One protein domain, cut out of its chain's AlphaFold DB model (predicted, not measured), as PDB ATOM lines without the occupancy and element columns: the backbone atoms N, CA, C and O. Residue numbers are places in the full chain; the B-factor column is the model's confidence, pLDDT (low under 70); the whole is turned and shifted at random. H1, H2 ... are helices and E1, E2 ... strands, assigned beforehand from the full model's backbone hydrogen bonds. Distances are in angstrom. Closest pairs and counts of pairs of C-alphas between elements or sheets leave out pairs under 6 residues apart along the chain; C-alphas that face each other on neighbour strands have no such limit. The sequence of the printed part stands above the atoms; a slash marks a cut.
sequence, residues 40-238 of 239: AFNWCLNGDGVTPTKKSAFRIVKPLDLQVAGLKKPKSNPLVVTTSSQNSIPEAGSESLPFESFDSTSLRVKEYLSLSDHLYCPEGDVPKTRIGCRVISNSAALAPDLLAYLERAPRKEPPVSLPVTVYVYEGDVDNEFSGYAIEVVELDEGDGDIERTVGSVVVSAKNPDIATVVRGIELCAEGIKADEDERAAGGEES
ATOM      1  N   ALA A  40       8.904  15.372  15.081       87.00
ATOM      2  CA  ALA A  40       8.519  15.817  13.745       87.00
ATOM      3  C   ALA A  40       8.898  17.285  13.500       87.00
ATOM      4  O   ALA A  40       9.395  17.625  12.436       87.00
ATOM      5  N   PHE A  41       8.729  18.148  14.505       90.69
ATOM      6  CA  PHE A  41       9.063  19.561  14.391       90.69
ATOM      7  C   PHE A  41      10.575  19.798  14.371       90.69
ATOM      8  O   PHE A  41      11.048  20.608  13.582       90.69
ATOM      9  N   ASN A  42      11.347  19.053  15.166       90.38
ATOM     10  CA  ASN A  42      12.809  19.123  15.120       90.38
ATOM     11  C   ASN A  42      13.352  18.730  13.737       90.38
ATOM     12  O   ASN A  42      14.306  19.339  13.265       90.38
ATOM     13  N   TRP A  43      12.731  17.750  13.069       90.81
ATOM     14  CA  TRP A  43      13.063  17.417  11.681       90.81
ATOM     15  C   TRP A  43      12.754  18.556  10.710       90.81
ATOM     16  O   TRP A  43      13.572  18.826   9.836       90.81
ATOM     17  N   CYS A  44      11.629  19.254  10.887       92.94
ATOM     18  CA  CYS A  44      11.322  20.446  10.097       92.94
ATOM     19  C   CYS A  44      12.373  21.548  10.307       92.94
ATOM     20  O   CYS A  44      12.877  22.092   9.333       92.94
ATOM     21  N   LEU A  45      12.772  21.817  11.556       94.44
ATOM     22  CA  LEU A  45      13.812  22.811  11.854       94.44
ATOM     23  C   LEU A  45      15.172  22.435  11.250       94.44
ATOM     24  O   LEU A  45      15.860  23.307  10.725       94.44
ATOM     25  N   ASN A  46      15.533  21.147  11.256       93.00
ATOM     26  CA  ASN A  46      16.738  20.678  10.565       93.00
ATOM     27  C   ASN A  46      16.669  20.952   9.056       93.00
ATOM     28  O   ASN A  46      17.679  21.331   8.474       93.00
ATOM     29  N   GLY A  47      15.491  20.790   8.440       92.56
ATOM     30  CA  GLY A  47      15.250  21.170   7.043       92.56
ATOM     31  C   GLY A  47      15.441  22.670   6.790       92.56
ATOM     32  O   GLY A  47      15.985  23.045   5.759       92.56
ATOM     33  N   ASP A  48      15.103  23.517   7.766       94.69
ATOM     34  CA  ASP A  48      15.376  24.965   7.740       94.69
ATOM     35  C   ASP A  48      16.851  25.313   8.080       94.69
ATOM     36  O   ASP A  48      17.271  26.476   8.075       94.69
ATOM     37  N   GLY A  49      17.684  24.311   8.376       94.81
ATOM     38  CA  GLY A  49      19.094  24.481   8.727       94.81
ATOM     39  C   GLY A  49      19.347  24.875  10.185       94.81
ATOM     40  O   GLY A  49      20.442  25.334  10.499       94.81
ATOM     41  N   VAL A  50      18.368  24.707  11.080       95.62
ATOM     42  CA  VAL A  50      18.525  24.917  12.528       95.62
ATOM     43  C   VAL A  50      18.363  23.590  13.259       95.62
ATOM     44  O   VAL A  50      17.293  22.992  13.258       95.62
ATOM     45  N   THR A  51      19.408  23.154  13.958       93.06
ATOM     46  CA  THR A  51      19.403  21.905  14.727       93.06
ATOM     47  C   THR A  51      19.310  22.217  16.218       93.06
ATOM     48  O   THR A  51      20.303  22.634  16.809       93.06
ATOM     49  N   PRO A  52      18.157  22.011  16.880       89.06
ATOM     50  CA  PRO A  52      18.043  22.267  18.313       89.06
ATOM     51  C   PRO A  52      18.925  21.282  19.099       89.06
ATOM     52  O   PRO A  52      18.589  20.104  19.212       89.06
ATOM     53  N   THR A  53      20.061  21.743  19.636       80.75
ATOM     54  CA  THR A  53      21.051  20.863  20.300       80.75
ATOM     55  C   THR A  53      20.924  20.782  21.822       80.75
ATOM     56  O   THR A  53      21.522  19.899  22.433       80.75
ATOM     57  N   LYS A  54      20.184  21.705  22.451       72.19
ATOM     58  CA  LYS A  54      20.163  21.859  23.914       72.19
ATOM     59  C   LYS A  54      18.866  21.402  24.576       72.19
ATOM     60  O   LYS A  54      18.772  20.245  24.961       72.19
ATOM     61  N   LYS A  55      17.912  22.320  24.809       74.44
ATOM     62  CA  LYS A  55      16.745  22.047  25.668       74.44
ATOM     63  C   LYS A  55      15.456  21.920  24.870       74.44
ATOM     64  O   LYS A  55      14.925  20.823  24.755       74.44
ATOM     65  N   SER A  56      14.928  23.023  24.339       83.25
ATOM     66  CA  SER A  56      13.540  23.043  23.855       83.25
ATOM     67  C   SER A  56      13.369  23.837  22.570       83.25
ATOM     68  O   SER A  56      13.869  24.952  22.469       83.25
ATOM     69  N   ALA A  57      12.569  23.307  21.646       91.62
ATOM     70  CA  ALA A  57      12.067  24.035  20.489       91.62
ATOM     71  C   ALA A  57      10.535  24.037  20.501       91.62
ATOM     72  O   ALA A  57       9.897  23.027  20.241       91.62
ATOM     73  N   PHE A  58       9.920  25.164  20.831       93.31
ATOM     74  CA  PHE A  58       8.473  25.281  20.952       93.31
ATOM     75  C   PHE A  58       7.856  25.692  19.620       93.31
ATOM     76  O   PHE A  58       8.010  26.832  19.188       93.31
ATOM     77  N   ARG A  59       7.084  24.798  19.002       93.75
ATOM     78  CA  ARG A  59       6.171  25.170  17.917       93.75
ATOM     79  C   ARG A  59       4.972  25.926  18.492       93.75
ATOM     80  O   ARG A  59       4.251  25.380  19.327       93.75
ATOM     81  N   ILE A  60       4.745  27.158  18.047       94.00
ATOM     82  CA  ILE A  60       3.724  28.054  18.600       94.00
ATOM     83  C   ILE A  60       2.725  28.411  17.492       94.00
ATOM     84  O   ILE A  60       2.991  29.265  16.657       94.00
ATOM     85  N   VAL A  61       1.547  27.781  17.494       93.62
ATOM     86  CA  VAL A  61       0.474  28.007  16.492       93.62
ATOM     87  C   VAL A  61      -0.814  28.557  17.113       93.62
ATOM     88  O   VAL A  61      -1.776  28.908  16.423       93.62
ATOM     89  N   LYS A  62      -0.891  28.592  18.447       91.44
ATOM     90  CA  LYS A  62      -2.027  29.139  19.199       91.44
ATOM     91  C   LYS A  62      -1.571  29.743  20.531       91.44
ATOM     92  O   LYS A  62      -0.576  29.304  21.103       91.44
ATOM     93  N   PRO A  63      -2.354  30.665  21.124       91.12
ATOM     94  CA  PRO A  63      -1.998  31.304  22.397       91.12
ATOM     95  C   PRO A  63      -1.810  30.357  23.592       91.12
ATOM     96  O   PRO A  63      -1.267  30.771  24.614       91.12
ATOM     97  N   LEU A  64      -2.307  29.118  23.516       90.44
ATOM     98  CA  LEU A  64      -2.063  28.104  24.545       90.44
ATOM     99  C   LEU A  64      -0.612  27.603  24.510       90.44
ATOM    100  O   LEU A  64      -0.049  27.331  25.565       90.44
ATOM    101  N   ASP A  65       0.003  27.538  23.330       91.56
ATOM    102  CA  ASP A  65       1.377  27.052  23.167       91.56
ATOM    103  C   ASP A  65       2.378  28.021  23.807       91.56
ATOM    104  O   ASP A  65       3.361  27.587  24.398       91.56
ATOM    105  N   LEU A  66       2.069  29.327  23.808       92.50
ATOM    106  CA  LEU A  66       2.827  30.328  24.567       92.50
ATOM    107  C   LEU A  66       2.886  29.977  26.055       92.50
ATOM    108  O   LEU A  66       3.944  30.051  26.662       92.50
ATOM    109  N   GLN A  67       1.767  29.541  26.642       90.94
ATOM    110  CA  GLN A  67       1.739  29.161  28.056       90.94
ATOM    111  C   GLN A  67       2.555  27.893  28.320       90.94
ATOM    112  O   GLN A  67       3.228  27.813  29.345       90.94
ATOM    113  N   VAL A  68       2.525  26.928  27.395       89.00
ATOM    114  CA  VAL A  68       3.359  25.715  27.460       89.00
ATOM    115  C   VAL A  68       4.846  26.073  27.395       89.00
ATOM    116  O   VAL A  68       5.644  25.484  28.119       89.00
ATOM    117  N   ALA A  69       5.204  27.081  26.598       89.75
ATOM    118  CA  ALA A  69       6.554  27.629  26.505       89.75
ATOM    119  C   ALA A  69       6.939  28.560  27.678       89.75
ATOM    120  O   ALA A  69       8.016  29.147  27.667       89.75
ATOM    121  N   GLY A  70       6.070  28.739  28.682       91.50
ATOM    122  CA  GLY A  70       6.313  29.646  29.812       91.50
ATOM    123  C   GLY A  70       6.208  31.138  29.468       91.50
ATOM    124  O   GLY A  70       6.595  31.989  30.269       91.50
ATOM    125  N   LEU A  71       5.667  31.471  28.296       93.75
ATOM    126  CA  LEU A  71       5.510  32.831  27.795       93.75
ATOM    127  C   LEU A  71       4.135  33.419  28.128       93.75
ATOM    128  O   LEU A  71       3.126  32.729  28.313       93.75
ATOM    129  N   LYS A  72       4.090  34.751  28.181       92.00
ATOM    130  CA  LYS A  72       2.842  35.497  28.350       92.00
ATOM    131  C   LYS A  72       2.085  35.561  27.028       92.00
ATOM    132  O   LYS A  72       2.676  35.576  25.955       92.00
ATOM    133  N   LYS A  73       0.758  35.636  27.119       88.81
ATOM    134  CA  LYS A  73      -0.090  35.912  25.957       88.81
ATOM    135  C   LYS A  73       0.138  37.350  25.463       88.81
ATOM    136  O   LYS A  73       0.397  38.221  26.299       88.81
ATOM    137  N   PRO A  74      -0.002  37.600  24.151       87.81
ATOM    138  CA  PRO A  74       0.095  38.942  23.589       87.81
ATOM    139  C   PRO A  74      -0.989  39.862  24.158       87.81
ATOM    140  O   PRO A  74      -2.061  39.406  24.571       87.81
ATOM    141  N   LYS A  75      -0.710  41.169  24.172       82.00
ATOM    142  CA  LYS A  75      -1.644  42.190  24.684       82.00
ATOM    143  C   LYS A  75      -2.817  42.452  23.732       82.00
ATOM    144  O   LYS A  75      -3.897  42.808  24.196       82.00
ATOM    145  N   SER A  76      -2.610  42.267  22.432       85.19
ATOM    146  CA  SER A  76      -3.593  42.473  21.363       85.19
ATOM    147  C   SER A  76      -3.530  41.330  20.351       85.19
ATOM    148  O   SER A  76      -2.459  40.774  20.134       85.19
ATOM    149  N   ASN A  77      -4.664  40.977  19.741       83.00
ATOM    150  CA  ASN A  77      -4.745  40.000  18.654       83.00
ATOM    151  C   ASN A  77      -5.933  40.365  17.727       83.00
ATOM    152  O   ASN A  77      -7.069  40.341  18.212       83.00
ATOM    153  N   PRO A  78      -5.706  40.720  16.446       86.50
ATOM    154  CA  PRO A  78      -4.403  40.772  15.778       86.50
ATOM    155  C   PRO A  78      -3.537  41.934  16.285       86.50
ATOM    156  O   PRO A  78      -4.047  42.961  16.740       86.50
ATOM    157  N   LEU A  79      -2.218  41.760  16.235       91.06
ATOM    158  CA  LEU A  79      -1.264  42.847  16.435       91.06
ATOM    159  C   LEU A  79      -1.114  43.619  15.122       91.06
ATOM    160  O   LEU A  79      -0.810  43.036  14.087       91.06
ATOM    161  N   VAL A  80      -1.303  44.937  15.175       89.56
ATOM    162  CA  VAL A  80      -1.021  45.825  14.043       89.56
ATOM    163  C   VAL A  80       0.356  46.431  14.257       89.56
ATOM    164  O   VAL A  80       0.574  47.132  15.246       89.56
ATOM    165  N   VAL A  81       1.277  46.158  13.336       89.50
ATOM    166  CA  VAL A  81       2.640  46.688  13.361       89.50
ATOM    167  C   VAL A  81       2.776  47.701  12.232       89.50
ATOM    168  O   VAL A  81       2.524  47.389  11.075       89.50
ATOM    169  N   THR A  82       3.143  48.936  12.566       84.81
ATOM    170  CA  THR A  82       3.459  49.968  11.569       84.81
ATOM    171  C   THR A  82       4.932  49.880  11.201       84.81
ATOM    172  O   THR A  82       5.790  50.249  12.003       84.81
ATOM    173  N   THR A  83       5.231  49.425   9.988       80.12
ATOM    174  CA  THR A  83       6.585  49.434   9.426       80.12
ATOM    175  C   THR A  83       6.848  50.787   8.767       80.12
ATOM    176  O   THR A  83       6.126  51.193   7.855       80.12
ATOM    177  N   SER A  84       7.856  51.523   9.233       68.44
ATOM    178  CA  SER A  84       8.255  52.781   8.590       68.44
ATOM    179  C   SER A  84       9.257  52.520   7.461       68.44
ATOM    180  O   SER A  84       9.984  51.530   7.490       68.44
ATOM    181  N   SER A  85       9.367  53.441   6.501       57.81
ATOM    182  CA  SER A  85      10.395  53.391   5.449       57.81
ATOM    183  C   SER A  85      11.834  53.491   5.980       57.81
ATOM    184  O   SER A  85      12.770  53.256   5.225       57.81
ATOM    185  N   GLN A  86      12.024  53.842   7.260       54.41
ATOM    186  CA  GLN A  86      13.328  53.825   7.934       54.41
ATOM    187  C   GLN A  86      13.756  52.412   8.362       54.41
ATOM    188  O   GLN A  86      14.940  52.195   8.595       54.41
ATOM    189  N   ASN A  87      12.833  51.445   8.392       65.25
ATOM    190  CA  ASN A  87      13.127  50.030   8.632       65.25
ATOM    191  C   ASN A  87      13.378  49.307   7.298       65.25
ATOM    192  O   ASN A  87      12.814  48.242   7.043       65.25
ATOM    193  N   SER A  88      14.155  49.922   6.399       80.31
ATOM    194  CA  SER A  88      14.486  49.310   5.114       80.31
ATOM    195  C   SER A  88      15.420  48.128   5.351       80.31
ATOM    196  O   SER A  88      16.609  48.304   5.612       80.31
ATOM    197  N   ILE A  89      14.867  46.924   5.283       93.12
ATOM    198  CA  ILE A  89      15.633  45.685   5.278       93.12
ATOM    199  C   ILE A  89      16.066  45.406   3.827       93.12
ATOM    200  O   ILE A  89      15.202  45.365   2.952       93.12
ATOM    201  N   PRO A  90      17.373  45.315   3.530       96.38
ATOM    202  CA  PRO A  90      17.858  45.124   2.167       96.38
ATOM    203  C   PRO A  90      17.669  43.683   1.683       96.38
ATOM    204  O   PRO A  90      17.756  42.734   2.468       96.38
ATOM    205  N   GLU A  91      17.459  43.540   0.376       97.25
ATOM    206  CA  GLU A  91      17.416  42.249  -0.312       97.25
ATOM    207  C   GLU A  91      18.827  41.742  -0.608       97.25
ATOM    208  O   GLU A  91      19.698  42.520  -1.019       97.25
ATOM    209  N   ALA A  92      19.064  40.448  -0.430       97.12
ATOM    210  CA  ALA A  92      20.290  39.795  -0.855       97.12
ATOM    211  C   ALA A  92      20.471  39.935  -2.376       97.12
ATOM    212  O   ALA A  92      19.540  39.741  -3.148       97.12
ATOM    213  N   GLY A  93      21.673  40.316  -2.804       94.25
ATOM    214  CA  GLY A  93      21.978  40.628  -4.202       94.25
ATOM    215  C   GLY A  93      21.755  42.087  -4.598       94.25
ATOM    216  O   GLY A  93      22.163  42.485  -5.688       94.25
ATOM    217  N   SER A  94      21.169  42.909  -3.722       94.56
ATOM    218  CA  SER A  94      21.071  44.356  -3.938       94.56
ATOM    219  C   SER A  94      22.427  45.057  -3.783       94.56
ATOM    220  O   SER A  94      23.360  44.533  -3.173       94.56
ATOM    221  N   GLU A  95      22.519  46.310  -4.248       92.94
ATOM    222  CA  GLU A  95      23.704  47.160  -4.032       92.94
ATOM    223  C   GLU A  95      24.056  47.324  -2.541       92.94
ATOM    224  O   GLU A  95      25.218  47.521  -2.187       92.94
ATOM    225  N   SER A  96      23.054  47.233  -1.661       94.00
ATOM    226  CA  SER A  96      23.210  47.368  -0.211       94.00
ATOM    227  C   SER A  96      23.569  46.073   0.520       94.00
ATOM    228  O   SER A  96      24.022  46.145   1.662       94.00
ATOM    229  N   LEU A  97      23.359  44.902  -0.091       96.38
ATOM    230  CA  LEU A  97      23.578  43.611   0.560       96.38
ATOM    231  C   LEU A  97      24.002  42.539  -0.460       96.38
ATOM    232  O   LEU A  97      23.150  41.932  -1.105       96.38
ATOM    233  N   PRO A  98      25.307  42.245  -0.578       96.88
ATOM    234  CA  PRO A  98      25.796  41.150  -1.415       96.88
ATOM    235  C   PRO A  98      25.315  39.776  -0.923       96.88
ATOM    236  O   PRO A  98      25.272  39.542   0.289       96.88
ATOM    237  N   PHE A  99      25.059  38.840  -1.848       96.06
ATOM    238  CA  PHE A  99      24.654  37.458  -1.529       96.06
ATOM    239  C   PHE A  99      25.592  36.782  -0.521       96.06
ATOM    240  O   PHE A  99      25.146  36.324   0.523       96.06
ATOM    241  N   GLU A 100      26.909  36.848  -0.742       96.75
ATOM    242  CA  GLU A 100      27.904  36.239   0.157       96.75
ATOM    243  C   GLU A 100      27.807  36.757   1.607       96.75
ATOM    244  O   GLU A 100      28.043  36.023   2.572       96.75
ATOM    245  N   SER A 101      27.451  38.036   1.781       96.19
ATOM    246  CA  SER A 101      27.282  38.643   3.108       96.19
ATOM    247  C   SER A 101      25.999  38.166   3.789       96.19
ATOM    248  O   SER A 101      26.002  37.924   5.000       96.19
ATOM    249  N   PHE A 102      24.918  38.005   3.021       97.56
ATOM    250  CA  PHE A 102      23.674  37.425   3.517       97.56
ATOM    251  C   PHE A 102      23.868  35.954   3.898       97.56
ATOM    252  O   PHE A 102      23.563  35.594   5.030       97.56
ATOM    253  N   ASP A 103      24.462  35.138   3.025       96.94
ATOM    254  CA  ASP A 103      24.646  33.697   3.237       96.94
ATOM    255  C   ASP A 103      25.532  33.398   4.444       96.94
ATOM    256  O   ASP A 103      25.169  32.604   5.316       96.94
ATOM    257  N   SER A 104      26.677  34.078   4.545       96.69
ATOM    258  CA  SER A 104      27.588  33.916   5.684       96.69
ATOM    259  C   SER A 104      26.932  34.323   7.006       96.69
ATOM    260  O   SER A 104      27.106  33.650   8.026       96.69
ATOM    261  N   THR A 105      26.130  35.391   7.000       96.56
ATOM    262  CA  THR A 105      25.399  35.827   8.194       96.56
ATOM    263  C   THR A 105      24.246  34.887   8.527       96.56
ATOM    264  O   THR A 105      24.069  34.545   9.695       96.56
ATOM    265  N   SER A 106      23.502  34.427   7.521       97.50
ATOM    266  CA  SER A 106      22.411  33.459   7.637       97.50
ATOM    267  C   SER A 106      22.901  32.159   8.270       97.50
ATOM    268  O   SER A 106      22.349  31.722   9.281       97.50
ATOM    269  N   LEU A 107      24.003  31.597   7.762       97.38
ATOM    270  CA  LEU A 107      24.629  30.398   8.318       97.38
ATOM    271  C   LEU A 107      24.998  30.592   9.793       97.38
ATOM    272  O   LEU A 107      24.597  29.802  10.646       97.38
ATOM    273  N   ARG A 108      25.687  31.690  10.118       97.00
ATOM    274  CA  ARG A 108      26.095  31.997  11.494       97.00
ATOM    275  C   ARG A 108      24.898  32.172  12.437       97.00
ATOM    276  O   ARG A 108      24.928  31.702  13.572       97.00
ATOM    277  N   VAL A 109      23.830  32.828  11.986       97.69
ATOM    278  CA  VAL A 109      22.590  32.983  12.764       97.69
ATOM    279  C   VAL A 109      21.943  31.626  13.029       97.69
ATOM    280  O   VAL A 109      21.551  31.350  14.163       97.69
ATOM    281  N   LYS A 110      21.876  30.749  12.023       97.56
ATOM    282  CA  LYS A 110      21.357  29.384  12.179       97.56
ATOM    283  C   LYS A 110      22.180  28.564  13.171       97.56
ATOM    284  O   LYS A 110      21.606  27.854  13.999       97.56
ATOM    285  N   GLU A 111      23.505  28.702  13.161       96.00
ATOM    286  CA  GLU A 111      24.393  28.081  14.151       96.00
ATOM    287  C   GLU A 111      24.112  28.596  15.571       96.00
ATOM    288  O   GLU A 111      23.933  27.802  16.497       96.00
ATOM    289  N   TYR A 112      23.992  29.913  15.762       96.19
ATOM    290  CA  TYR A 112      23.668  30.482  17.074       96.19
ATOM    291  C   TYR A 112      22.281  30.072  17.582       96.19
ATOM    292  O   TYR A 112      22.113  29.768  18.768       96.19
ATOM    293  N   LEU A 113      21.287  30.000  16.696       96.81
ATOM    294  CA  LEU A 113      19.964  29.468  17.023       96.81
ATOM    295  C   LEU A 113      20.045  27.986  17.410       96.81
ATOM    296  O   LEU A 113      19.469  27.583  18.417       96.81
ATOM    297  N   SER A 114      20.833  27.187  16.691       95.50
ATOM    298  CA  SER A 114      21.054  25.765  16.996       95.50
ATOM    299  C   SER A 114      21.683  25.544  18.379       95.50
ATOM    300  O   SER A 114      21.395  24.554  19.060       95.50
ATOM    301  N   LEU A 115      22.513  26.492  18.824       94.50
ATOM    302  CA  LEU A 115      23.157  26.514  20.142       94.50
ATOM    303  C   LEU A 115      22.324  27.213  21.229       94.50
ATOM    304  O   LEU A 115      22.762  27.278  22.384       94.50
ATOM    305  N   SER A 116      21.150  27.752  20.904       94.38
ATOM    306  CA  SER A 116      20.297  28.434  21.876       94.38
ATOM    307  C   SER A 116      19.626  27.442  22.826       94.38
ATOM    308  O   SER A 116      19.304  26.310  22.471       94.38
ATOM    309  N   ASP A 117      19.423  27.865  24.073       92.12
ATOM    310  CA  ASP A 117      18.783  27.025  25.089       92.12
ATOM    311  C   ASP A 117      17.318  26.739  24.735       92.12
ATOM    312  O   ASP A 117      16.849  25.609  24.876       92.12
ATOM    313  N   HIS A 118      16.611  27.761  24.254       93.12
ATOM    314  CA  HIS A 118      15.211  27.682  23.870       93.12
ATOM    315  C   HIS A 118      15.009  28.318  22.499       93.12
ATOM    316  O   HIS A 118      15.507  29.414  22.248       93.12
ATOM    317  N   LEU A 119      14.242  27.639  21.651       96.00
ATOM    318  CA  LEU A 119      13.698  28.178  20.416       96.00
ATOM    319  C   LEU A 119      12.187  28.335  20.562       96.00
ATOM    320  O   LEU A 119      11.499  27.438  21.047       96.00
ATOM    321  N   TYR A 120      11.677  29.474  20.133       96.69
ATOM    322  CA  TYR A 120      10.272  29.821  20.073       96.69
ATOM    323  C   TYR A 120       9.924  30.045  18.614       96.69
ATOM    324  O   TYR A 120      10.469  30.945  17.971       96.69
ATOM    325  N   CYS A 121       9.012  29.223  18.105       96.94
ATOM    326  CA  CYS A 121       8.721  29.190  16.687       96.94
ATOM    327  C   CYS A 121       7.245  29.474  16.389       96.94
ATOM    328  O   CYS A 121       6.461  28.533  16.215       96.94
ATOM    329  N   PRO A 122       6.835  30.758  16.383       96.88
ATOM    330  CA  PRO A 122       5.546  31.177  15.847       96.88
ATOM    331  C   PRO A 122       5.354  30.719  14.396       96.88
ATOM    332  O   PRO A 122       6.215  30.946  13.547       96.88
ATOM    333  N   GLU A 123       4.208  30.106  14.113       96.81
ATOM    334  CA  GLU A 123       3.786  29.715  12.765       96.81
ATOM    335  C   GLU A 123       2.376  30.239  12.467       96.81
ATOM    336  O   GLU A 123       1.479  30.187  13.317       96.81
ATOM    337  N   GLY A 124       2.163  30.684  11.233       96.81
ATOM    338  CA  GLY A 124       0.876  31.167  10.736       96.81
ATOM    339  C   GLY A 124       0.969  31.606   9.278       96.81
ATOM    340  O   GLY A 124       1.983  31.368   8.629       96.81
ATOM    341  N   ASP A 125      -0.078  32.241   8.769       97.56
ATOM    342  CA  ASP A 125      -0.063  32.870   7.450       97.56
ATOM    343  C   ASP A 125       0.333  34.348   7.592       97.56
ATOM    344  O   ASP A 125      -0.009  35.011   8.578       97.56
ATOM    345  N   VAL A 126       1.040  34.893   6.604       97.12
ATOM    346  CA  VAL A 126       1.265  36.337   6.502       97.12
ATOM    347  C   VAL A 126      -0.096  37.027   6.291       97.12
ATOM    348  O   VAL A 126      -0.919  36.524   5.513       97.12
ATOM    349  N   PRO A 127      -0.384  38.148   6.986       95.75
ATOM    350  CA  PRO A 127      -1.700  38.773   6.943       95.75
ATOM    351  C   PRO A 127      -2.215  39.016   5.523       95.75
ATOM    352  O   PRO A 127      -1.550  39.649   4.709       95.75
ATOM    353  N   LYS A 128      -3.443  38.562   5.248       93.44
ATOM    354  CA  LYS A 128      -4.164  38.711   3.972       93.44
ATOM    355  C   LYS A 128      -3.552  38.007   2.752       93.44
ATOM    356  O   LYS A 128      -4.090  38.197   1.662       93.44
ATOM    357  N   THR A 129      -2.498  37.198   2.883       91.25
ATOM    358  CA  THR A 129      -1.837  36.571   1.717       91.25
ATOM    359  C   THR A 129      -1.970  35.051   1.652       91.25
ATOM    360  O   THR A 129      -1.740  34.493   0.588       91.25
ATOM    361  N   ARG A 130      -2.346  34.364   2.747       93.56
ATOM    362  CA  ARG A 130      -2.307  32.880   2.869       93.56
ATOM    363  C   ARG A 130      -0.914  32.260   2.688       93.56
ATOM    364  O   ARG A 130      -0.787  31.037   2.689       93.56
ATOM    365  N   ILE A 131       0.126  33.081   2.565       96.69
ATOM    366  CA  ILE A 131       1.509  32.631   2.447       96.69
ATOM    367  C   ILE A 131       1.960  32.192   3.837       96.69
ATOM    368  O   ILE A 131       1.974  32.989   4.772       96.69
ATOM    369  N   GLY A 132       2.290  30.912   3.987       97.38
ATOM    370  CA  GLY A 132       2.703  30.366   5.274       97.38
ATOM    371  C   GLY A 132       4.077  30.886   5.707       97.38
ATOM    372  O   GLY A 132       5.002  30.965   4.902       97.38
ATOM    373  N   CYS A 133       4.214  31.197   6.992       98.06
ATOM    374  CA  CYS A 133       5.411  31.759   7.599       98.06
ATOM    375  C   CYS A 133       5.795  30.981   8.863       98.06
ATOM    376  O   CYS A 133       4.965  30.775   9.757       98.06
ATOM    377  N   ARG A 134       7.068  30.589   8.958       98.12
ATOM    378  CA  ARG A 134       7.705  30.081  10.178       98.12
ATOM    379  C   ARG A 134       8.697  31.110  10.682       98.12
ATOM    380  O   ARG A 134       9.619  31.475   9.964       98.12
ATOM    381  N   VAL A 135       8.565  31.516  11.937       98.44
ATOM    382  CA  VAL A 135       9.648  32.218  12.630       98.44
ATOM    383  C   VAL A 135      10.417  31.223  13.487       98.44
ATOM    384  O   VAL A 135       9.808  30.370  14.119       98.44
ATOM    385  N   ILE A 136      11.742  31.318  13.509       98.31
ATOM    386  CA  ILE A 136      12.655  30.546  14.349       98.31
ATOM    387  C   ILE A 136      13.474  31.558  15.144       98.31
ATOM    388  O   ILE A 136      14.306  32.276  14.588       98.31
ATOM    389  N   SER A 137      13.218  31.649  16.448       98.25
ATOM    390  CA  SER A 137      13.870  32.645  17.295       98.25
ATOM    391  C   SER A 137      14.221  32.109  18.669       98.25
ATOM    392  O   SER A 137      13.495  31.289  19.215       98.25
ATOM    393  N   ASN A 138      15.289  32.615  19.278       97.31
ATOM    394  CA  ASN A 138      15.550  32.433  20.708       97.31
ATOM    395  C   ASN A 138      14.918  33.543  21.582       97.31
ATOM    396  O   ASN A 138      15.010  33.487  22.810       97.31
ATOM    397  N   SER A 139      14.242  34.527  20.976       97.12
ATOM    398  CA  SER A 139      13.616  35.652  21.675       97.12
ATOM    399  C   SER A 139      12.281  35.267  22.310       97.12
ATOM    400  O   SER A 139      11.242  35.149  21.652       97.12
ATOM    401  N   ALA A 140      12.283  35.145  23.637       95.69
ATOM    402  CA  ALA A 140      11.059  35.003  24.428       95.69
ATOM    403  C   ALA A 140      10.174  36.265  24.378       95.69
ATOM    404  O   ALA A 140       8.965  36.183  24.605       95.69
ATOM    405  N   ALA A 141      10.777  37.430  24.113       95.25
ATOM    406  CA  ALA A 141      10.092  38.716  24.076       95.25
ATOM    407  C   ALA A 141       9.271  38.894  22.791       95.25
ATOM    408  O   ALA A 141       8.138  39.367  22.865       95.25
ATOM    409  N   LEU A 142       9.806  38.473  21.641       95.94
ATOM    410  CA  LEU A 142       9.155  38.654  20.340       95.94
ATOM    411  C   LEU A 142       8.105  37.588  20.028       95.94
ATOM    412  O   LEU A 142       7.121  37.881  19.352       95.94
ATOM    413  N   ALA A 143       8.283  36.357  20.513       96.44
ATOM    414  CA  ALA A 143       7.423  35.236  20.132       96.44
ATOM    415  C   ALA A 143       5.907  35.473  20.345       96.44
ATOM    416  O   ALA A 143       5.134  35.120  19.450       96.44
ATOM    417  N   PRO A 144       5.434  36.080  21.458       96.88
ATOM    418  CA  PRO A 144       4.011  36.378  21.633       96.88
ATOM    419  C   PRO A 144       3.462  37.367  20.604       96.88
ATOM    420  O   PRO A 144       2.351  37.178  20.109       96.88
ATOM    421  N   ASP A 145       4.232  38.406  20.294       96.69
ATOM    422  CA  ASP A 145       3.812  39.488  19.408       96.69
ATOM    423  C   ASP A 145       3.866  39.044  17.939       96.69
ATOM    424  O   ASP A 145       2.938  39.317  17.179       96.69
ATOM    425  N   LEU A 146       4.865  38.243  17.560       97.06
ATOM    426  CA  LEU A 146       4.934  37.598  16.247       97.06
ATOM    427  C   LEU A 146       3.774  36.618  16.024       97.06
ATOM    428  O   LEU A 146       3.167  36.621  14.957       97.06
ATOM    429  N   LEU A 147       3.399  35.829  17.039       96.56
ATOM    430  CA  LEU A 147       2.200  34.987  16.962       96.56
ATOM    431  C   LEU A 147       0.923  35.821  16.783       96.56
ATOM    432  O   LEU A 147      -0.011  35.374  16.126       96.56
ATOM    433  N   ALA A 148       0.845  36.992  17.417       96.56
ATOM    434  CA  ALA A 148      -0.310  37.877  17.308       96.56
ATOM    435  C   ALA A 148      -0.385  38.617  15.969       96.56
ATOM    436  O   ALA A 148      -1.473  39.040  15.577       96.56
ATOM    437  N   TYR A 149       0.758  38.820  15.316       96.94
ATOM    438  CA  TYR A 149       0.847  39.410  13.987       96.94
ATOM    439  C   TYR A 149       0.403  38.420  12.902       96.94
ATOM    440  O   TYR A 149      -0.400  38.781  12.044       96.94
ATOM    441  N   LEU A 150       0.885  37.173  12.955       96.88
ATOM    442  CA  LEU A 150       0.553  36.147  11.966       96.88
ATOM    443  C   LEU A 150      -0.922  35.722  12.042       96.88
ATOM    444  O   LEU A 150      -1.506  35.552  13.117       96.88
ATOM    445  N   GLU A 151      -1.528  35.477  10.882       95.81
ATOM    446  CA  GLU A 151      -2.863  34.904  10.799       95.81
ATOM    447  C   GLU A 151      -2.836  33.429  11.199       95.81
ATOM    448  O   GLU A 151      -1.974  32.639  10.812       95.81
ATOM    449  N   ARG A 152      -3.816  33.020  12.001       92.12
ATOM    450  CA  ARG A 152      -3.850  31.660  12.533       92.12
ATOM    451  C   ARG A 152      -4.141  30.639  11.426       92.12
ATOM    452  O   ARG A 152      -5.270  30.559  10.946       92.12
ATOM    453  N   ALA A 153      -3.179  29.757  11.166       89.19
ATOM    454  CA  ALA A 153      -3.295  28.642  10.227       89.19
ATOM    455  C   ALA A 153      -3.106  27.291  10.951       89.19
ATOM    456  O   ALA A 153      -2.005  26.734  10.974       89.19
ATOM    457  N   PRO A 154      -4.145  26.748  11.619       80.69
ATOM    458  CA  PRO A 154      -3.993  25.553  12.439       80.69
ATOM    459  C   PRO A 154      -3.696  24.324  11.571       80.69
ATOM    460  O   PRO A 154      -4.522  23.911  10.759       80.69
ATOM    461  N   ARG A 155      -2.541  23.694  11.799       84.69
ATOM    462  CA  ARG A 155      -2.130  22.444  11.149       84.69
ATOM    463  C   ARG A 155      -1.887  21.370  12.200       84.69
ATOM    464  O   ARG A 155      -1.312  21.652  13.250       84.69
ATOM    465  N   LYS A 156      -2.335  20.144  11.916       81.25
ATOM    466  CA  LYS A 156      -2.140  18.999  12.816       81.25
ATOM    467  C   LYS A 156      -0.649  18.680  12.959       81.25
ATOM    468  O   LYS A 156      -0.124  18.711  14.064       81.25
ATOM    469  N   GLU A 157       0.016  18.458  11.833       87.25
ATOM    470  CA  GLU A 157       1.448  18.164  11.771       87.25
ATOM    471  C   GLU A 157       2.256  19.436  11.459       87.25
ATOM    472  O   GLU A 157       1.704  20.399  10.901       87.25
ATOM    473  N   PRO A 158       3.535  19.503  11.867       87.81
ATOM    474  CA  PRO A 158       4.428  20.561  11.421       87.81
ATOM    475  C   PRO A 158       4.687  20.411   9.916       87.81
ATOM    476  O   PRO A 158       4.999  19.311   9.463       87.81
ATOM    477  N   PRO A 159       4.509  21.480   9.123       89.00
ATOM    478  CA  PRO A 159       4.846  21.435   7.706       89.00
ATOM    479  C   PRO A 159       6.361  21.263   7.550       89.00
ATOM    480  O   PRO A 159       7.119  21.856   8.316       89.00
ATOM    481  N   VAL A 160       6.802  20.459   6.580       88.44
ATOM    482  CA  VAL A 160       8.238  20.220   6.341       88.44
ATOM    483  C   VAL A 160       8.952  21.546   6.076       88.44
ATOM    484  O   VAL A 160       9.903  21.871   6.779       88.44
ATOM    485  N   SER A 161       8.396  22.351   5.173       87.19
ATOM    486  CA  SER A 161       8.820  23.716   4.870       87.19
ATOM    487  C   SER A 161       7.614  24.657   4.825       87.19
ATOM    488  O   SER A 161       6.464  24.225   4.678       87.19
ATOM    489  N   LEU A 162       7.869  25.954   4.979       93.75
ATOM    490  CA  LEU A 162       6.893  27.014   4.741       93.75
ATOM    491  C   LEU A 162       7.470  28.018   3.733       93.75
ATOM    492  O   LEU A 162       8.686  28.171   3.693       93.75
ATOM    493  N   PRO A 163       6.626  28.680   2.915       96.25
ATOM    494  CA  PRO A 163       7.096  29.631   1.907       96.25
ATOM    495  C   PRO A 163       7.991  30.742   2.457       96.25
ATOM    496  O   PRO A 163       8.909  31.163   1.769       96.25
ATOM    497  N   VAL A 164       7.741  31.210   3.683       98.31
ATOM    498  CA  VAL A 164       8.598  32.186   4.365       98.31
ATOM    499  C   VAL A 164       9.199  31.564   5.621       98.31
ATOM    500  O   VAL A 164       8.460  31.129   6.511       98.31
ATOM    501  N   THR A 165      10.526  31.595   5.737       98.56
ATOM    502  CA  THR A 165      11.249  31.220   6.961       98.56
ATOM    503  C   THR A 165      12.041  32.411   7.496       98.56
ATOM    504  O   THR A 165      12.840  33.032   6.801       98.56
ATOM    505  N   VAL A 166      11.829  32.741   8.766       98.75
ATOM    506  CA  VAL A 166      12.433  33.896   9.437       98.75
ATOM    507  C   VAL A 166      13.352  33.407  10.547       98.75
ATOM    508  O   VAL A 166      12.905  32.716  11.459       98.75
ATOM    509  N   TYR A 167      14.612  33.818  10.526       98.69
ATOM    510  CA  TYR A 167      15.608  33.521  11.549       98.69
ATOM    511  C   TYR A 167      15.865  34.783  12.374       98.69
ATOM    512  O   TYR A 167      16.363  35.776  11.847       98.69
ATOM    513  N   VAL A 168      15.521  34.759  13.664       98.56
ATOM    514  CA  VAL A 168      15.696  35.911  14.564       98.56
ATOM    515  C   VAL A 168      16.552  35.522  15.759       98.56
ATOM    516  O   VAL A 168      16.063  34.887  16.696       98.56
ATOM    517  N   TYR A 169      17.813  35.937  15.752       98.25
ATOM    518  CA  TYR A 169      18.721  35.747  16.876       98.25
ATOM    519  C   TYR A 169      18.794  37.005  17.752       98.25
ATOM    520  O   TYR A 169      19.198  38.077  17.303       98.25
ATOM    521  N   GLU A 170      18.397  36.853  19.013       97.81
ATOM    522  CA  GLU A 170      18.575  37.823  20.090       97.81
ATOM    523  C   GLU A 170      19.814  37.446  20.909       97.81
ATOM    524  O   GLU A 170      19.869  36.382  21.532       97.81
ATOM    525  N   GLY A 171      20.820  38.314  20.923       95.25
ATOM    526  CA  GLY A 171      22.039  38.082  21.690       95.25
ATOM    527  C   GLY A 171      23.093  39.157  21.469       95.25
ATOM    528  O   GLY A 171      22.955  40.022  20.608       95.25
ATOM    529  N   ASP A 172      24.166  39.099  22.255       90.88
ATOM    530  CA  ASP A 172      25.323  39.958  22.024       90.88
ATOM    531  C   ASP A 172      26.013  39.524  20.723       90.88
ATOM    532  O   ASP A 172      26.568  38.427  20.632       90.88
ATOM    533  N   VAL A 173      25.933  40.380  19.707       87.31
ATOM    534  CA  VAL A 173      26.539  40.180  18.388       87.31
ATOM    535  C   VAL A 173      27.434  41.358  18.048       87.31
ATOM    536  O   VAL A 173      27.126  42.495  18.397       87.31
ATOM    537  N   ASP A 174      28.541  41.084  17.358       84.25
ATOM    538  CA  ASP A 174      29.526  42.117  17.016       84.25
ATOM    539  C   ASP A 174      28.951  43.178  16.071       84.25
ATOM    540  O   ASP A 174      29.322  44.345  16.147       84.25
ATOM    541  N   ASN A 175      28.039  42.765  15.187       87.12
ATOM    542  CA  ASN A 175      27.336  43.637  14.258       87.12
ATOM    543  C   ASN A 175      25.874  43.208  14.179       87.12
ATOM    544  O   ASN A 175      25.584  42.034  13.924       87.12
ATOM    545  N   GLU A 176      24.970  44.163  14.383       94.56
ATOM    546  CA  GLU A 176      23.553  43.941  14.122       94.56
ATOM    547  C   GLU A 176      23.324  43.776  12.619       94.56
ATOM    548  O   GLU A 176      23.999  44.393  11.792       94.56
ATOM    549  N   PHE A 177      22.385  42.909  12.266       96.50
ATOM    550  CA  PHE A 177      22.095  42.560  10.888       96.50
ATOM    551  C   PHE A 177      20.598  42.381  10.683       96.50
ATOM    552  O   PHE A 177      19.910  41.779  11.508       96.50
ATOM    553  N   SER A 178      20.120  42.847   9.537       97.06
ATOM    554  CA  SER A 178      18.802  42.531   9.005       97.06
ATOM    555  C   SER A 178      18.901  42.445   7.488       97.06
ATOM    556  O   SER A 178      19.405  43.380   6.870       97.06
ATOM    557  N   GLY A 179      18.401  41.369   6.896       97.88
ATOM    558  CA  GLY A 179      18.316  41.190   5.448       97.88
ATOM    559  C   GLY A 179      17.229  40.183   5.092       97.88
ATOM    560  O   GLY A 179      16.798  39.406   5.950       97.88
ATOM    561  N   TYR A 180      16.798  40.179   3.836       98.44
ATOM    562  CA  TYR A 180      15.927  39.135   3.303       98.44
ATOM    563  C   TYR A 180      16.430  38.637   1.946       98.44
ATOM    564  O   TYR A 180      17.209  39.319   1.287       98.44
ATOM    565  N   ALA A 181      15.991  37.454   1.542       97.94
ATOM    566  CA  ALA A 181      16.255  36.870   0.234       97.94
ATOM    567  C   ALA A 181      14.981  36.213  -0.300       97.94
ATOM    568  O   ALA A 181      14.171  35.703   0.482       97.94
ATOM    569  N   ILE A 182      14.819  36.233  -1.619       96.94
ATOM    570  CA  ILE A 182      13.791  35.495  -2.351       96.94
ATOM    571  C   ILE A 182      14.525  34.566  -3.314       96.94
ATOM    572  O   ILE A 182      15.417  35.000  -4.041       96.94
ATOM    573  N   GLU A 183      14.180  33.287  -3.287       94.06
ATOM    574  CA  GLU A 183      14.859  32.241  -4.047       94.06
ATOM    575  C   GLU A 183      13.828  31.342  -4.723       94.06
ATOM    576  O   GLU A 183      12.770  31.063  -4.155       94.06
ATOM    577  N   VAL A 184      14.150  30.855  -5.920       91.19
ATOM    578  CA  VAL A 184      13.389  29.793  -6.583       91.19
ATOM    579  C   VAL A 184      14.065  28.469  -6.253       91.19
ATOM    580  O   VAL A 184      15.258  28.293  -6.502       91.19
ATOM    581  N   VAL A 185      13.312  27.551  -5.657       87.75
ATOM    582  CA  VAL A 185      13.767  26.213  -5.289       87.75
ATOM    583  C   VAL A 185      13.021  25.166  -6.102       87.75
ATOM    584  O   VAL A 185      11.794  25.193  -6.202       87.75
ATOM    585  N   GLU A 186      13.767  24.223  -6.661       81.88
ATOM    586  CA  GLU A 186      13.217  23.036  -7.308       81.88
ATOM    587  C   GLU A 186      12.886  21.996  -6.232       81.88
ATOM    588  O   GLU A 186      13.736  21.616  -5.418       81.88
ATOM    589  N   LEU A 187      11.630  21.560  -6.194       70.44
ATOM    590  CA  LEU A 187      11.179  20.481  -5.325       70.44
ATOM    591  C   LEU A 187      10.952  19.227  -6.168       70.44
ATOM    592  O   LEU A 187      10.126  19.230  -7.080       70.44
ATOM    593  N   ASP A 188      11.661  18.152  -5.821       67.31
ATOM    594  CA  ASP A 188      11.422  16.818  -6.373       67.31
ATOM    595  C   ASP A 188      10.154  16.238  -5.724       67.31
ATOM    596  O   ASP A 188      10.186  15.678  -4.623       67.31
ATOM    597  N   GLU A 189       9.009  16.432  -6.384       62.91
ATOM    598  CA  GLU A 189       7.724  15.856  -5.975       62.91
ATOM    599  C   GLU A 189       7.384  14.568  -6.751       62.91
ATOM    600  O   GLU A 189       6.215  14.210  -6.883       62.91
ATOM    601  N   GLY A 190       8.384  13.825  -7.243       56.44
ATOM    602  CA  GLY A 190       8.224  12.477  -7.812       56.44
ATOM    603  C   GLY A 190       7.514  12.385  -9.173       56.44
ATOM    604  O   GLY A 190       7.759  11.425  -9.902       56.44
ATOM    605  N   ASP A 191       6.698  13.378  -9.539       59.22
ATOM    606  CA  ASP A 191       6.006  13.512 -10.833       59.22
ATOM    607  C   ASP A 191       6.621  14.613 -11.735       59.22
ATOM    608  O   ASP A 191       6.096  14.908 -12.812       59.22
ATOM    609  N   GLY A 192       7.754  15.193 -11.324       58.78
ATOM    610  CA  GLY A 192       8.496  16.241 -12.032       58.78
ATOM    611  C   GLY A 192       9.068  17.290 -11.074       58.78
ATOM    612  O   GLY A 192       8.656  17.361  -9.915       58.78
ATOM    613  N   ASP A 193      10.005  18.100 -11.568       70.19
ATOM    614  CA  ASP A 193      10.566  19.220 -10.807       70.19
ATOM    615  C   ASP A 193       9.537  20.359 -10.765       70.19
ATOM    616  O   ASP A 193       9.148  20.904 -11.802       70.19
ATOM    617  N   ILE A 194       9.053  20.700  -9.566       75.56
ATOM    618  CA  ILE A 194       8.176  21.857  -9.359       75.56
ATOM    619  C   ILE A 194       9.021  22.995  -8.799       75.56
ATOM    620  O   ILE A 194       9.512  22.925  -7.671       75.56
ATOM    621  N   GLU A 195       9.154  24.069  -9.574       84.50
ATOM    622  CA  GLU A 195       9.762  25.312  -9.107       84.50
ATOM    623  C   GLU A 195       8.817  26.049  -8.150       84.50
ATOM    624  O   GLU A 195       7.657  26.356  -8.462       84.50
ATOM    625  N   ARG A 196       9.324  26.369  -6.960       87.25
ATOM    626  CA  ARG A 196       8.603  27.129  -5.943       87.25
ATOM    627  C   ARG A 196       9.441  28.296  -5.457       87.25
ATOM    628  O   ARG A 196      10.615  28.135  -5.161       87.25
ATOM    629  N   THR A 197       8.803  29.442  -5.276       94.00
ATOM    630  CA  THR A 197       9.470  30.632  -4.746       94.00
ATOM    631  C   THR A 197       9.336  30.659  -3.234       94.00
ATOM    632  O   THR A 197       8.248  30.464  -2.685       94.00
ATOM    633  N   VAL A 198      10.462  30.845  -2.556       96.00
ATOM    634  CA  VAL A 198      10.579  30.878  -1.099       96.00
ATOM    635  C   VAL A 198      11.278  32.155  -0.656       96.00
ATOM    636  O   VAL A 198      12.074  32.741  -1.382       96.00
ATOM    637  N   GLY A 199      10.969  32.593   0.559       97.88
ATOM    638  CA  GLY A 199      11.546  33.768   1.185       97.88
ATOM    639  C   GLY A 199      12.274  33.413   2.473       97.88
ATOM    640  O   GLY A 199      11.757  32.673   3.312       97.88
ATOM    641  N   SER A 200      13.454  33.992   2.663       98.25
ATOM    642  CA  SER A 200      14.214  33.904   3.908       98.25
ATOM    643  C   SER A 200      14.432  35.290   4.498       98.25
ATOM    644  O   SER A 200      14.892  36.193   3.811       98.25
ATOM    645  N   VAL A 201      14.170  35.457   5.792       98.56
ATOM    646  CA  VAL A 201      14.455  36.699   6.531       98.56
ATOM    647  C   VAL A 201      15.459  36.392   7.628       98.56
ATOM    648  O   VAL A 201      15.268  35.447   8.387       98.56
ATOM    649  N   VAL A 202      16.513  37.192   7.755       98.50
ATOM    650  CA  VAL A 202      17.544  37.018   8.786       98.50
ATOM    651  C   VAL A 202      17.669  38.305   9.583       98.50
ATOM    652  O   VAL A 202      17.976  39.356   9.025       98.50
ATOM    653  N   VAL A 203      17.458  38.218  10.895       98.19
ATOM    654  CA  VAL A 203      17.644  39.319  11.843       98.19
ATOM    655  C   VAL A 203      18.515  38.843  13.003       98.19
ATOM    656  O   VAL A 203      18.246  37.817  13.623       98.19
ATOM    657  N   SER A 204      19.559  39.600  13.313       97.81
ATOM    658  CA  SER A 204      20.484  39.321  14.407       97.81
ATOM    659  C   SER A 204      20.807  40.618  15.129       97.81
ATOM    660  O   SER A 204      21.428  41.500  14.545       97.81
ATOM    661  N   ALA A 205      20.385  40.755  16.381       96.88
ATOM    662  CA  ALA A 205      20.588  41.974  17.158       96.88
ATOM    663  C   ALA A 205      20.526  41.691  18.660       96.88
ATOM    664  O   ALA A 205      20.014  40.657  19.089       96.88
ATOM    665  N   LYS A 206      20.981  42.643  19.480       95.88
ATOM    666  CA  LYS A 206      20.852  42.519  20.940       95.88
ATOM    667  C   LYS A 206      19.400  42.629  21.397       95.88
ATOM    668  O   LYS A 206      19.004  41.954  22.337       95.88
ATOM    669  N   ASN A 207      18.627  43.492  20.743       94.88
ATOM    670  CA  ASN A 207      17.192  43.657  20.968       94.88
ATOM    671  C   ASN A 207      16.508  43.796  19.600       94.88
ATOM    672  O   ASN A 207      16.314  44.924  19.142       94.88
ATOM    673  N   PRO A 208      16.203  42.685  18.906       95.62
ATOM    674  CA  PRO A 208      15.627  42.760  17.571       95.62
ATOM    675  C   PRO A 208      14.268  43.472  17.589       95.62
ATOM    676  O   PRO A 208      13.413  43.185  18.429       95.62
ATOM    677  N   ASP A 209      14.069  44.407  16.659       94.62
ATOM    678  CA  ASP A 209      12.815  45.150  16.525       94.62
ATOM    679  C   ASP A 209      11.775  44.328  15.754       94.62
ATOM    680  O   ASP A 209      12.025  43.854  14.642       94.62
ATOM    681  N   ILE A 210      10.572  44.201  16.323       95.19
ATOM    682  CA  ILE A 210       9.459  43.506  15.674       95.19
ATOM    683  C   ILE A 210       9.091  44.147  14.337       95.19
ATOM    684  O   ILE A 210       8.748  43.425  13.405       95.19
ATOM    685  N   ALA A 211       9.188  45.473  14.208       96.19
ATOM    686  CA  ALA A 211       8.842  46.133  12.955       96.19
ATOM    687  C   ALA A 211       9.835  45.785  11.834       96.19
ATOM    688  O   ALA A 211       9.417  45.656  10.687       96.19
ATOM    689  N   THR A 212      11.113  45.556  12.148       96.12
ATOM    690  CA  THR A 212      12.101  45.044  11.182       96.12
ATOM    691  C   THR A 212      11.783  43.611  10.756       96.12
ATOM    692  O   THR A 212      11.794  43.310   9.564       96.12
ATOM    693  N   VAL A 213      11.445  42.733  11.708       97.38
ATOM    694  CA  VAL A 213      11.079  41.335  11.411       97.38
ATOM    695  C   VAL A 213       9.830  41.273  10.530       97.38
ATOM    696  O   VAL A 213       9.828  40.598   9.503       97.38
ATOM    697  N   VAL A 214       8.783  42.012  10.905       96.88
ATOM    698  CA  VAL A 214       7.531  42.097  10.145       96.88
ATOM    699  C   VAL A 214       7.772  42.649   8.747       96.88
ATOM    700  O   VAL A 214       7.265  42.073   7.788       96.88
ATOM    701  N   ARG A 215       8.596  43.694   8.606       96.69
ATOM    702  CA  ARG A 215       8.902  44.252   7.288       96.69
ATOM    703  C   ARG A 215       9.570  43.227   6.370       96.69
ATOM    704  O   ARG A 215       9.218  43.163   5.199       96.69
ATOM    705  N   GLY A 216      10.491  42.416   6.894       97.25
ATOM    706  CA  GLY A 216      11.099  41.320   6.133       97.25
ATOM    707  C   GLY A 216      10.075  40.270   5.693       97.25
ATOM    708  O   GLY A 216      10.083  39.857   4.539       97.25
ATOM    709  N   ILE A 217       9.156  39.882   6.586       97.94
ATOM    710  CA  ILE A 217       8.075  38.932   6.271       97.94
ATOM    711  C   ILE A 217       7.194  39.457   5.132       97.94
ATOM    712  O   ILE A 217       6.875  38.712   4.207       97.94
ATOM    713  N   GLU A 218       6.792  40.727   5.208       96.94
ATOM    714  CA  GLU A 218       5.959  41.371   4.189       96.94
ATOM    715  C   GLU A 218       6.674  41.439   2.839       96.94
ATOM    716  O   GLU A 218       6.076  41.068   1.836       96.94
ATOM    717  N   LEU A 219       7.954  41.825   2.812       96.81
ATOM    718  CA  LEU A 219       8.753  41.880   1.582       96.81
ATOM    719  C   LEU A 219       8.901  40.507   0.916       96.81
ATOM    720  O   LEU A 219       8.710  40.391  -0.291       96.81
ATOM    721  N   CYS A 220       9.167  39.452   1.691       97.75
ATOM    722  CA  CYS A 220       9.185  38.091   1.154       97.75
ATOM    723  C   CYS A 220       7.817  37.681   0.592       97.75
ATOM    724  O   CYS A 220       7.746  37.095  -0.482       97.75
ATOM    725  N   ALA A 221       6.724  37.990   1.295       97.25
ATOM    726  CA  ALA A 221       5.378  37.669   0.828       97.25
ATOM    727  C   ALA A 221       4.991  38.446  -0.444       97.25
ATOM    728  O   ALA A 221       4.353  37.883  -1.331       97.25
ATOM    729  N   GLU A 222       5.379  39.721  -0.539       96.25
ATOM    730  CA  GLU A 222       5.217  40.556  -1.735       96.25
ATOM    731  C   GLU A 222       5.980  39.956  -2.923       96.25
ATOM    732  O   GLU A 222       5.399  39.798  -3.994       96.25
ATOM    733  N   GLY A 223       7.241  39.566  -2.721       95.88
ATOM    734  CA  GLY A 223       8.079  38.983  -3.766       95.88
ATOM    735  C   GLY A 223       7.616  37.608  -4.246       95.88
ATOM    736  O   GLY A 223       7.532  37.386  -5.448       95.88
ATOM    737  N   ILE A 224       7.228  36.713  -3.327       96.19
ATOM    738  CA  ILE A 224       6.643  35.407  -3.680       96.19
ATOM    739  C   ILE A 224       5.394  35.604  -4.539       96.19
ATOM    740  O   ILE A 224       5.237  34.948  -5.564       96.19
ATOM    741  N   LYS A 225       4.517  36.529  -4.141       95.88
ATOM    742  CA  LYS A 225       3.289  36.798  -4.882       95.88
ATOM    743  C   LYS A 225       3.569  37.385  -6.267       95.88
ATOM    744  O   LYS A 225       2.914  36.992  -7.223       95.88
ATOM    745  N   ALA A 226       4.508  38.326  -6.370       94.56
ATOM    746  CA  ALA A 226       4.869  38.935  -7.648       94.56
ATOM    747  C   ALA A 226       5.348  37.876  -8.651       94.56
ATOM    748  O   ALA A 226       4.887  37.849  -9.787       94.56
ATOM    749  N   ASP A 227       6.200  36.961  -8.201       92.56
ATOM    750  CA  ASP A 227       6.722  35.885  -9.034       92.56
ATOM    751  C   ASP A 227       5.646  34.823  -9.383       92.56
ATOM    752  O   ASP A 227       5.605  34.325 -10.509       92.56
ATOM    753  N   GLU A 228       4.706  34.522  -8.477       90.12
ATOM    754  CA  GLU A 228       3.526  33.694  -8.790       90.12
ATOM    755  C   GLU A 228       2.618  34.342  -9.854       90.12
ATOM    756  O   GLU A 228       2.172  33.660 -10.781       90.12
ATOM    757  N   ASP A 229       2.363  35.649  -9.742       91.62
ATOM    758  CA  ASP A 229       1.553  36.413 -10.697       91.62
ATOM    759  C   ASP A 229       2.243  36.475 -12.084       91.62
ATOM    760  O   ASP A 229       1.578  36.330 -13.114       91.62
ATOM    761  N   GLU A 230       3.574  36.623 -12.132       90.38
ATOM    762  CA  GLU A 230       4.366  36.588 -13.373       90.38
ATOM    763  C   GLU A 230       4.327  35.211 -14.052       90.38
ATOM    764  O   GLU A 230       4.100  35.123 -15.264       90.38
ATOM    765  N   ARG A 231       4.472  34.124 -13.283       85.38
ATOM    766  CA  ARG A 231       4.377  32.748 -13.805       85.38
ATOM    767  C   ARG A 231       2.978  32.421 -14.327       85.38
ATOM    768  O   ARG A 231       2.855  31.779 -15.370       85.38
ATOM    769  N   ALA A 232       1.929  32.895 -13.653       86.56
ATOM    770  CA  ALA A 232       0.556  32.738 -14.125       86.56
ATOM    771  C   ALA A 232       0.315  33.475 -15.455       86.56
ATOM    772  O   ALA A 232      -0.273  32.901 -16.369       86.56
ATOM    773  N   ALA A 233       0.818  34.705 -15.595       85.44
ATOM    774  CA  ALA A 233       0.685  35.482 -16.828       85.44
ATOM    775  C   ALA A 233       1.488  34.891 -18.003       85.44
ATOM    776  O   ALA A 233       1.010  34.889 -19.134       85.44
ATOM    777  N   GLY A 234       2.691  34.363 -17.747       73.25
ATOM    778  CA  GLY A 234       3.536  33.744 -18.775       73.25
ATOM    779  C   GLY A 234       3.018  32.393 -19.285       73.25
ATOM    780  O   GLY A 234       3.262  32.040 -20.438       73.25
ATOM    781  N   GLY A 235       2.272  31.649 -18.462       59.53
ATOM    782  CA  GLY A 235       1.633  30.393 -18.868       59.53
ATOM    783  C   GLY A 235       0.489  30.583 -19.873       59.53
ATOM    784  O   GLY A 235       0.318  29.757 -20.769       59.53
ATOM    785  N   GLU A 236      -0.246  31.696 -19.786       51.47
ATOM    786  CA  GLU A 236      -1.384  31.997 -20.670       51.47
ATOM    787  C   GLU A 236      -0.975  32.386 -22.106       51.47
ATOM    788  O   GLU A 236      -1.796  32.292 -23.015       51.47
ATOM    789  N   GLU A 237       0.283  32.767 -22.362       48.09
ATOM    790  CA  GLU A 237       0.773  33.053 -23.727       48.09
ATOM    791  C   GLU A 237       1.166  31.790 -24.523       48.09
ATOM    792  O   GLU A 237       1.563  31.887 -25.688       48.09
ATOM    793  N   SER A 238       1.059  30.603 -23.914       43.47
ATOM    794  CA  SER A 238       1.512  29.329 -24.492       43.47
ATOM    795  C   SER A 238       0.407  28.305 -24.811       43.47
ATOM    796  O   SER A 238       0.730  27.198 -25.251       43.47
TER     797      SER A 238
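Overview. This is residues 40 to 238 of the 239 residues of the protein "Hypothetical protein" of Proboscia inermis (UniProt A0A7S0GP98). A twisted sheet of six strands forms the middle of three layers, with H3 across one face and H2, H4 and the long H5 along the other. H1 only grazes the sheet, and residues 229 to 238 of H5 stick out free of the body. The printed part has 199 residues with five named helices and six named strands, in the order H1 E1 H2 H3 E2 E3 H4 E4 E5 E6 H5. The mixed sheet runs E1 E2 E3 E4 E6 E5, and the class is mixed, helices and strands. The whole is compact, with a radius of gyration of the C-alphas of 16.5 A and spans of 54 by 40 by 33 A.

Arrangement. H1, residues 40 to 47, grazes the sheet with its residues 41 to 45. E1, residues 56 to 60, is parallel to E2, residues 118 to 125, with N 58 and O 119 within hydrogen-bond range at 2.8 A. H2, residues 63 to 68, is on the sheet at a height of 8.0 A. H3, residues 99 to 114, is on the opposite face at a height of 8.6 A and runs across the strands, at 90 degrees on the local plane to E5, residues 177 to 188. E2 and E3, residues 132 to 137, form a hairpin, with N 135 and O 122 at 2.9 A. H4, residues 143 to 149, is on the same face as H2, over E2; their closest C-alphas, those of Leu 147 and Pro 122, are 5.2 A apart. H2 and H4 only just touch, with 3 pairs of C-alphas within 8 A, the closest being those of Leu 66 and Pro 144 at 6.8 A. E4, residues 164 to 170, is parallel to E3, with N 166 and O 134 at 2.8 A, and to E6, residues 193 to 205, with N 167 and O 201 at 2.8 A. E5 and E6 form a hairpin, with N 181 and O 200 at 2.8 A; E5 bends by 52 degrees at residue 184. The closest C-alphas of H3 and E6, those of Ser 106 and Val 202, are 6.1 A apart. H5, residues 210 to 238, is on the same face as H4, over E4 and E6, and runs along the strands; the C-alphas of Cys 220 and Gly 199, its closest to E6, are 4.9 A apart. Two strand-helix-strand units, parallel neighbour strands with helices between, have left-handed crossovers: E1, H2 H3, E2 and E3, H4, E4. Every O i to N i+4 pair is within hydrogen-bond range in H1, H3 and H4, against 1 of 2 in H2 and 22 of 25 in H5.

Along the chain. H1 begins at C-alpha 40 (8.519, 15.817, 13.745). From first to last C-alpha, H3 measures 22.2 A, E2 23.0 A, E5 32.8 A, E6 37.4 A and H5 43.3 A. H5 ends at C-alpha 238 (1.512, 29.329, -24.492).

Size, cuts and confidence. The C-alphas of Gly 70 and Ser 238, the two farthest apart, are 54.5 A apart. The printed part has no cut. The links H2 to H3, 30 residues, and H4 to E4, 14 residues, are long. The pLDDT is under 70 at residues 84 to 87, 188 to 192 and 235 to 238.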